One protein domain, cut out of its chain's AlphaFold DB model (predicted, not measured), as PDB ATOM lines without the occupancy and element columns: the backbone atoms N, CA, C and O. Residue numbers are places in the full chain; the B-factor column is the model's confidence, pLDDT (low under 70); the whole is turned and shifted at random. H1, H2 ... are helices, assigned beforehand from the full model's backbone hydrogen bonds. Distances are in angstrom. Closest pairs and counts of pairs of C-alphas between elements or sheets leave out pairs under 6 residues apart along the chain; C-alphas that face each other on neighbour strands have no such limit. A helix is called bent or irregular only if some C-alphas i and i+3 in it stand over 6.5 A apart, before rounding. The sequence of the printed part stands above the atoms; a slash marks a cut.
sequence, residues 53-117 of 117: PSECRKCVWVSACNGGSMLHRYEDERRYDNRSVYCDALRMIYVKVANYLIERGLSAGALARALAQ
ATOM      1  N   PRO A  53       3.429  35.169  32.454       95.44
ATOM      2  CA  PRO A  53       4.446  34.184  32.131       95.44
ATOM      3  C   PRO A  53       5.521  34.123  33.207       95.44
ATOM      4  O   PRO A  53       5.832  35.132  33.854       95.44
ATOM      5  N   SER A  54       6.135  32.959  33.364       94.44
ATOM      6  CA  SER A  54       7.172  32.687  34.357       94.44
ATOM      7  C   SER A  54       8.307  33.721  34.310       94.44
ATOM      8  O   SER A  54       8.716  34.242  35.351       94.44
ATOM      9  N   GLU A  55       8.754  34.105  33.111       94.31
ATOM     10  CA  GLU A  55       9.802  35.119  32.923       94.31
ATOM     11  C   GLU A  55       9.354  36.552  33.266       94.31
ATOM     12  O   GLU A  55      10.173  37.397  33.631       94.31
ATOM     13  N   CYS A  56       8.050  36.842  33.203       96.62
ATOM     14  CA  CYS A  56       7.512  38.175  33.460       96.62
ATOM     15  C   CYS A  56       7.329  38.476  34.952       96.62
ATOM     16  O   CYS A  56       7.217  39.645  35.307       96.62
ATOM     17  N   ARG A  57       7.333  37.468  35.836       93.75
ATOM     18  CA  ARG A  57       7.012  37.624  37.273       93.75
ATOM     19  C   ARG A  57       7.904  38.617  38.024       93.75
ATOM     20  O   ARG A  57       7.487  39.157  39.038       93.75
ATOM     21  N   LYS A  58       9.127  38.856  37.541       94.38
ATOM     22  CA  LYS A  58      10.079  39.817  38.133       94.38
ATOM     23  C   LYS A  58      10.051  41.199  37.464       94.38
ATOM     24  O   LYS A  58      10.827  42.074  37.836       94.38
ATOM     25  N   CYS A  59       9.215  41.400  36.446       96.31
ATOM     26  CA  CYS A  59       9.118  42.670  35.737       96.31
ATOM     27  C   CYS A  59       8.342  43.692  36.574       96.31
ATOM     28  O   CYS A  59       7.227  43.421  36.999       96.31
ATOM     29  N   VAL A  60       8.885  44.904  36.726       95.88
ATOM     30  CA  VAL A  60       8.219  46.011  37.444       95.88
ATOM     31  C   VAL A  60       6.860  46.398  36.842       95.88
ATOM     32  O   VAL A  60       6.019  46.969  37.522       95.88
ATOM     33  N   TRP A  61       6.629  46.072  35.568       96.69
ATOM     34  CA  TRP A  61       5.383  46.360  34.857       96.69
ATOM     35  C   TRP A  61       4.399  45.185  34.854       96.69
ATOM     36  O   TRP A  61       3.379  45.264  34.174       96.69
ATOM     37  N   VAL A  62       4.703  44.066  35.525       96.12
ATOM     38  CA  VAL A  62       3.897  42.837  35.418       96.12
ATOM     39  C   VAL A  62       2.468  43.026  35.922       96.12
ATOM     40  O   VAL A  62       1.552  42.485  35.317       96.12
ATOM     41  N   SER A  63       2.262  43.859  36.936       94.56
ATOM     42  CA  SER A  63       0.946  44.217  37.472       94.56
ATOM     43  C   SER A  63       0.075  44.989  36.477       94.56
ATOM     44  O   SER A  63      -1.139  44.812  36.437       94.56
ATOM     45  N   ALA A  64       0.695  45.798  35.614       94.12
ATOM     46  CA  ALA A  64       0.005  46.562  34.575       94.12
ATOM     47  C   ALA A  64      -0.148  45.787  33.253       94.12
ATOM     48  O   ALA A  64      -1.132  45.948  32.540       94.12
ATOM     49  N   CYS A  65       0.850  44.976  32.897       95.44
ATOM     50  CA  CYS A  65       0.957  44.341  31.582       95.44
ATOM     51  C   CYS A  65       0.535  42.867  31.589       95.44
ATOM     52  O   CYS A  65       0.065  42.353  30.577       95.44
ATOM     53  N   ASN A  66       0.766  42.165  32.700       94.75
ATOM     54  CA  ASN A  66       0.518  40.734  32.885       94.75
ATOM     55  C   ASN A  66       1.127  39.833  31.780       94.75
ATOM     56  O   ASN A  66       0.594  38.785  31.427       94.75
ATOM     57  N   GLY A  67       2.262  40.253  31.207       95.50
ATOM     58  CA  GLY A  67       2.929  39.564  30.091       95.50
ATOM     59  C   GLY A  67       2.439  39.956  28.692       95.50
ATOM     60  O   GLY A  67       2.997  39.472  27.708       95.50
ATOM     61  N   GLY A  68       1.460  40.857  28.589       94.88
ATOM     62  CA  GLY A  68       0.850  41.321  27.344       94.88
ATOM     63  C   GLY A  68      -0.322  40.446  26.885       94.88
ATOM     64  O   GLY A  68      -0.741  39.521  27.577       94.88
ATOM     65  N   SER A  69      -0.872  40.752  25.704       92.12
ATOM     66  CA  SER A  69      -1.999  39.995  25.135       92.12
ATOM     67  C   SER A  69      -1.641  38.523  24.924       92.12
ATOM     68  O   SER A  69      -0.588  38.225  24.361       92.12
ATOM     69  N   MET A  70      -2.548  37.612  25.302       88.69
ATOM     70  CA  MET A  70      -2.363  36.162  25.158       88.69
ATOM     71  C   MET A  70      -2.056  35.730  23.727       88.69
ATOM     72  O   MET A  70      -1.218  34.854  23.528       88.69
ATOM     73  N   LEU A  71      -2.678  36.386  22.745       89.25
ATOM     74  CA  LEU A  71      -2.450  36.123  21.326       89.25
ATOM     75  C   LEU A  71      -0.969  36.262  20.945       89.25
ATOM     76  O   LEU A  71      -0.447  35.478  20.166       89.25
ATOM     77  N   HIS A  72      -0.277  37.231  21.539       92.69
ATOM     78  CA  HIS A  72       1.121  37.532  21.237       92.69
ATOM     79  C   HIS A  72       2.118  36.677  22.029       92.69
ATOM     80  O   HIS A  72       3.311  36.979  21.999       92.69
ATOM     81  N   ARG A  73       1.637  35.699  22.805       92.31
ATOM     82  CA  ARG A  73       2.445  34.844  23.690       92.31
ATOM     83  C   ARG A  73       2.468  33.383  23.246       92.31
ATOM     84  O   ARG A  73       3.158  32.589  23.871       92.31
ATOM     85  N   TYR A  74       1.671  33.017  22.244       90.38
ATOM     86  CA  TYR A  74       1.504  31.625  21.848       90.38
ATOM     87  C   TYR A  74       2.700  31.110  21.031       90.38
ATOM     88  O   TYR A  74       3.083  31.726  20.037       90.38
ATOM     89  N   GLU A  75       3.222  29.949  21.422       89.69
ATOM     90  CA  GLU A  75       4.035  29.035  20.604       89.69
ATOM     91  C   GLU A  75       3.661  27.583  20.940       89.69
ATOM     92  O   GLU A  75       3.005  27.319  21.949       89.69
ATOM     93  N   ASP A  76       4.100  26.624  20.128       87.50
ATOM     94  CA  ASP A  76       3.674  25.231  20.285       87.50
ATOM     95  C   ASP A  76       4.251  24.541  21.534       87.50
ATOM     96  O   ASP A  76       3.543  23.763  22.175       87.50
ATOM     97  N   GLU A  77       5.495  24.839  21.927       90.00
ATOM     98  CA  GLU A  77       6.161  24.154  23.047       90.00
ATOM     99  C   GLU A  77       5.664  24.633  24.418       90.00
ATOM    100  O   GLU A  77       5.190  23.834  25.229       90.00
ATOM    101  N   ARG A  78       5.754  25.942  24.698       89.25
ATOM    102  CA  ARG A  78       5.376  26.516  26.005       89.25
ATOM    103  C   ARG A  78       3.974  27.116  26.037       89.25
ATOM    104  O   ARG A  78       3.564  27.667  27.062       89.25
ATOM    105  N   ARG A  79       3.214  27.008  24.941       88.81
ATOM    106  CA  ARG A  79       1.862  27.569  24.814       88.81
ATOM    107  C   ARG A  79       1.872  29.060  25.142       88.81
ATOM    108  O   ARG A  79       2.544  29.824  24.464       88.81
ATOM    109  N   TYR A  80       1.151  29.479  26.180       90.31
ATOM    110  CA  TYR A  80       1.024  30.880  26.589       90.31
ATOM    111  C   TYR A  80       2.055  31.329  27.642       90.31
ATOM    112  O   TYR A  80       1.999  32.488  28.063       90.31
ATOM    113  N   ASP A  81       2.986  30.465  28.075       93.69
ATOM    114  CA  ASP A  81       4.019  30.796  29.080       93.69
ATOM    115  C   ASP A  81       5.239  31.524  28.480       93.69
ATOM    116  O   ASP A  81       6.390  31.255  28.817       93.69
ATOM    117  N   ASN A  82       4.983  32.482  27.588       94.12
ATOM    118  CA  ASN A  82       5.995  33.327  26.952       94.12
ATOM    119  C   ASN A  82       5.626  34.792  27.127       94.12
ATOM    120  O   ASN A  82       4.446  35.140  27.142       94.12
ATOM    121  N   ARG A  83       6.603  35.696  27.221       95.69
ATOM    122  CA  ARG A  83       6.323  37.132  27.115       95.69
ATOM    123  C   ARG A  83       5.733  37.463  25.748       95.69
ATOM    124  O   ARG A  83       6.017  36.808  24.748       95.69
ATOM    125  N   SER A  84       4.967  38.547  25.685       95.44
ATOM    126  CA  SER A  84       4.488  39.072  24.410       95.44
ATOM    127  C   SER A  84       5.647  39.399  23.463       95.44
ATOM    128  O   SER A  84       6.632  40.014  23.876       95.44
ATOM    129  N   VAL A  85       5.474  39.117  22.167       96.19
ATOM    130  CA  VAL A  85       6.378  39.597  21.100       96.19
ATOM    131  C   VAL A  85       6.561  41.125  21.082       96.19
ATOM    132  O   VAL A  85       7.543  41.622  20.543       96.19
ATOM    133  N   TYR A  86       5.662  41.882  21.725       97.44
ATOM    134  CA  TYR A  86       5.747  43.339  21.872       97.44
ATOM    135  C   TYR A  86       6.295  43.795  23.231       97.44
ATOM    136  O   TYR A  86       6.180  44.974  23.563       97.44
ATOM    137  N   CYS A  87       6.878  42.903  24.038       97.88
ATOM    138  CA  CYS A  87       7.334  43.212  25.397       97.88
ATOM    139  C   CYS A  87       8.226  44.468  25.463       97.88
ATOM    140  O   CYS A  87       8.003  45.335  26.311       97.88
ATOM    141  N   ASP A  88       9.184  44.609  24.545       97.81
ATOM    142  CA  ASP A  88      10.107  45.751  24.538       97.81
ATOM    143  C   ASP A  88       9.400  47.064  24.177       97.81
ATOM    144  O   ASP A  88       9.590  48.083  24.846       97.81
ATOM    145  N   ALA A  89       8.506  47.033  23.187       98.25
ATOM    146  CA  ALA A  89       7.702  48.191  22.802       98.25
ATOM    147  C   ALA A  89       6.750  48.623  23.930       98.25
ATOM    148  O   ALA A  89       6.673  49.807  24.262       98.25
ATOM    149  N   LEU A  90       6.077  47.663  24.572       97.75
ATOM    150  CA  LEU A  90       5.213  47.919  25.724       97.75
ATOM    151  C   LEU A  90       6.004  48.556  26.868       97.75
ATOM    152  O   LEU A  90       5.574  49.564  27.423       97.75
ATOM    153  N   ARG A  91       7.205  48.045  27.168       97.31
ATOM    154  CA  ARG A  91       8.090  48.631  28.184       97.31
ATOM    155  C   ARG A  91       8.439  50.085  27.870       97.31
ATOM    156  O   ARG A  91       8.398  50.920  28.774       97.31
ATOM    157  N   MET A  92       8.765  50.405  26.618       98.25
ATOM    158  CA  MET A  92       9.050  51.786  26.208       98.25
ATOM    159  C   MET A  92       7.840  52.708  26.398       98.25
ATOM    160  O   MET A  92       7.998  53.842  26.857       98.25
ATOM    161  N   ILE A  93       6.636  52.228  26.073       98.19
ATOM    162  CA  ILE A  93       5.391  52.976  26.279       98.19
ATOM    163  C   ILE A  93       5.152  53.203  27.773       98.19
ATOM    164  O   ILE A  93       4.910  54.339  28.175       98.19
ATOM    165  N   TYR A  94       5.283  52.172  28.609       97.38
ATOM    166  CA  TYR A  94       5.057  52.297  30.050       97.38
ATOM    167  C   TYR A  94       6.013  53.284  30.714       97.38
ATOM    168  O   TYR A  94       5.573  54.087  31.530       97.38
ATOM    169  N   VAL A  95       7.289  53.304  30.315       97.81
ATOM    170  CA  VAL A  95       8.249  54.314  30.792       97.81
ATOM    171  C   VAL A  95       7.800  55.726  30.408       97.81
ATOM    172  O   VAL A  95       7.787  56.615  31.257       97.81
ATOM    173  N   LYS A  96       7.390  55.943  29.152       98.25
ATOM    174  CA  LYS A  96       6.900  57.256  28.700       98.25
ATOM    175  C   LYS A  96       5.652  57.697  29.462       98.25
ATOM    176  O   LYS A  96       5.582  58.842  29.897       98.25
ATOM    177  N   VAL A  97       4.689  56.795  29.648       97.62
ATOM    178  CA  VAL A  97       3.451  57.079  30.385       97.62
ATOM    179  C   VAL A  97       3.747  57.361  31.857       97.62
ATOM    180  O   VAL A  97       3.223  58.324  32.403       97.62
ATOM    181  N   ALA A  98       4.618  56.579  32.494       97.50
ATOM    182  CA  ALA A  98       5.035  56.803  33.874       97.50
ATOM    183  C   ALA A  98       5.669  58.185  34.070       97.50
ATOM    184  O   ALA A  98       5.266  58.914  34.975       97.50
ATOM    185  N   ASN A  99       6.601  58.568  33.193       97.94
ATOM    186  CA  ASN A  99       7.222  59.891  33.231       97.94
ATOM    187  C   ASN A  99       6.179  60.997  33.052       97.94
ATOM    188  O   ASN A  99       6.131  61.923  33.855       97.94
ATOM    189  N   TYR A 100       5.285  60.850  32.069       98.38
ATOM    190  CA  TYR A 100       4.206  61.807  31.840       98.38
ATOM    191  C   TYR A 100       3.301  61.971  33.070       98.38
ATOM    192  O   TYR A 100       2.971  63.088  33.459       98.38
ATOM    193  N   LEU A 101       2.906  60.871  33.716       97.81
ATOM    194  CA  LEU A 101       2.069  60.930  34.917       97.81
ATOM    195  C   LEU A 101       2.782  61.649  36.066       97.81
ATOM    196  O   LEU A 101       2.152  62.439  36.770       97.81
ATOM    197  N   ILE A 102       4.087  61.415  36.230       98.12
ATOM    198  CA  ILE A 102       4.901  62.101  37.238       98.12
ATOM    199  C   ILE A 102       4.981  63.604  36.948       98.12
ATOM    200  O   ILE A 102       4.733  64.413  37.840       98.12
ATOM    201  N   GLU A 103       5.233  63.989  35.695       98.25
ATOM    202  CA  GLU A 103       5.245  65.392  35.254       98.25
ATOM    203  C   GLU A 103       3.897  66.097  35.478       98.25
ATOM    204  O   GLU A 103       3.855  67.304  35.715       98.25
ATOM    205  N   ARG A 104       2.782  65.354  35.446       98.25
ATOM    206  CA  ARG A 104       1.431  65.868  35.728       98.25
ATOM    207  C   ARG A 104       1.050  65.873  37.211       98.25
ATOM    208  O   ARG A 104      -0.072  66.255  37.535       98.25
ATOM    209  N   GLY A 105       1.964  65.502  38.104       97.81
ATOM    210  CA  GLY A 105       1.785  65.609  39.554       97.81
ATOM    211  C   GLY A 105       1.495  64.293  40.276       97.81
ATOM    212  O   GLY A 105       1.258  64.312  41.485       97.81
ATOM    213  N   LEU A 106       1.544  63.138  39.598       97.88
ATOM    214  CA  LEU A 106       1.528  61.850  40.292       97.88
ATOM    215  C   LEU A 106       2.865  61.642  41.016       97.88
ATOM    216  O   LEU A 106       3.926  61.647  40.401       97.88
ATOM    217  N   SER A 107       2.848  61.412  42.330       97.81
ATOM    218  CA  SER A 107       4.107  61.139  43.034       97.81
ATOM    219  C   SER A 107       4.709  59.797  42.602       97.81
ATOM    220  O   SER A 107       3.997  58.799  42.452       97.81
ATOM    221  N   ALA A 108       6.039  59.735  42.489       95.31
ATOM    222  CA  ALA A 108       6.750  58.493  42.179       95.31
ATOM    223  C   ALA A 108       6.425  57.369  43.185       95.31
ATOM    224  O   ALA A 108       6.285  56.210  42.804       95.31
ATOM    225  N   GLY A 109       6.220  57.714  44.461       96.94
ATOM    226  CA  GLY A 109       5.799  56.758  45.486       96.94
ATOM    227  C   GLY A 109       4.386  56.206  45.267       96.94
ATOM    228  O   GLY A 109       4.148  55.031  45.533       96.94
ATOM    229  N   ALA A 110       3.446  57.018  44.767       96.50
ATOM    230  CA  ALA A 110       2.113  56.537  44.402       96.50
ATOM    231  C   ALA A 110       2.171  55.580  43.206       96.50
ATOM    232  O   ALA A 110       1.546  54.523  43.251       96.50
ATOM    233  N   LEU A 111       2.975  55.904  42.189       96.00
ATOM    234  CA  LEU A 111       3.192  55.019  41.047       96.00
ATOM    235  C   LEU A 111       3.847  53.694  41.466       96.00
ATOM    236  O   LEU A 111       3.384  52.630  41.066       96.00
ATOM    237  N   ALA A 112       4.876  53.737  42.316       95.50
ATOM    238  CA  ALA A 112       5.534  52.531  42.820       95.50
ATOM    239  C   ALA A 112       4.558  51.618  43.583       95.50
ATOM    240  O   ALA A 112       4.564  50.409  43.376       95.50
ATOM    241  N   ARG A 113       3.670  52.190  44.411       95.94
ATOM    242  CA  ARG A 113       2.605  51.427  45.085       95.94
ATOM    243  C   ARG A 113       1.573  50.855  44.114       95.94
ATOM    244  O   ARG A 113       1.053  49.778  44.371       95.94
ATOM    245  N   ALA A 114       1.256  51.560  43.031       93.56
ATOM    246  CA  ALA A 114       0.356  51.042  42.003       93.56
ATOM    247  C   ALA A 114       0.964  49.831  41.279       93.56
ATOM    248  O   ALA A 114       0.268  48.859  41.025       93.56
ATOM    249  N   LEU A 115       2.270  49.872  40.999       94.25
ATOM    250  CA  LEU A 115       2.974  48.803  40.289       94.25
ATOM    251  C   LEU A 115       3.341  47.598  41.169       94.25
ATOM    252  O   LEU A 115       3.626  46.534  40.628       94.25
ATOM    253  N   ALA A 116       3.343  47.754  42.493       90.62
ATOM    254  CA  ALA A 116       3.668  46.689  43.444       90.62
ATOM    255  C   ALA A 116       2.477  45.789  43.838       90.62
ATOM    256  O   ALA A 116       2.670  44.870  44.631       90.62
ATOM    257  N   GLN A 117       1.270  46.085  43.341       73.81
ATOM    258  CA  GLN A 117       0.054  45.277  43.534       73.81
ATOM    259  C   GLN A 117       0.029  44.084  42.583       73.81
ATOM    260  O   GLN A 117      -0.463  43.017  43.005       73.81
TER     261      GLN A 117
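Overview. This is residues 53 to 117 of the 117 residues of an uncharacterized protein of Methylocella tundrae (UniProt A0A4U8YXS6). One long helix, H4, makes one half of a rod-like model, and after a tight turn the shorter H5 folds back beside it, the two making a narrow V with the small H2 near its open end. The other half of the rod is a looser head, in which the short H1 lies level with the start of H4 but apart from it, while the short H3 and the long loop of residues 74 to 86, which reaches the end of the rod around Glu 77, lie beyond that start. The printed part has 65 residues with five named helices, in the order H1, H2, H3, H4, H5, and no named strand; the class is all helix. It is loose, with a radius of gyration of the C-alphas of 13.4 A, and its C-alphas span 45 by 20 by 13 A.

Along the chain. The longest helix is H4, residues 87 to 103, which runs 24.4 A from C-alpha 87 at (7.334, 43.212, 25.397) to C-alpha 103 at (5.245, 65.392, 35.254). H5, residues 108 to 115, is 10.6 A long and ends at C-alpha 115 at (2.974, 48.803, 40.289). H2 is residues 62 to 65, 5.1 A, and H3 is residues 70 to 73, 5.2 A. H1, residues 54 to 58, is 8.6 A long and begins at C-alpha 54 at (7.172, 32.687, 34.357); it is irregular, with C-alphas 55 and 58 at 7.0 A.

Arrangement. H4 and H5 are close but not clearly touching, and their closest C-alphas, those of Ile 102 and Ala 108, are 6.4 A apart. They run opposite ways at a steep tilt of 38 degrees. H2 and H4 are near each other, with 5 pairs of C-alphas within 10 A. H2 and H5 only just touch, with 3 pairs of C-alphas within 8 A; the closest are those of Ser 63 and Leu 115, 5.8 A apart. H1 and H2 are close but not clearly touching, the closest C-alphas being those of Cys 56 and Val 62 at 6.2 A. H3 touches no helix, and H1 and H4 are apart. In H4 and H5 every O i to N i+4 pair is within hydrogen-bond range, in H1 0 of 1 and also 0 of 2 O i to N i+3 pairs, while H2 and H3 are too short for an O i to N i+4 pair.

Size, cuts and confidence. The two C-alphas farthest apart, those of Glu 77 and Gly 105, are 44.8 A apart. The printed part has no cut and ends at Gln 117, the chain's last residue. The link from H3 to H4, 13 residues, is long; the other three links are tight. The mean pLDDT of the printed part is 94.8, and no printed residue is under 70.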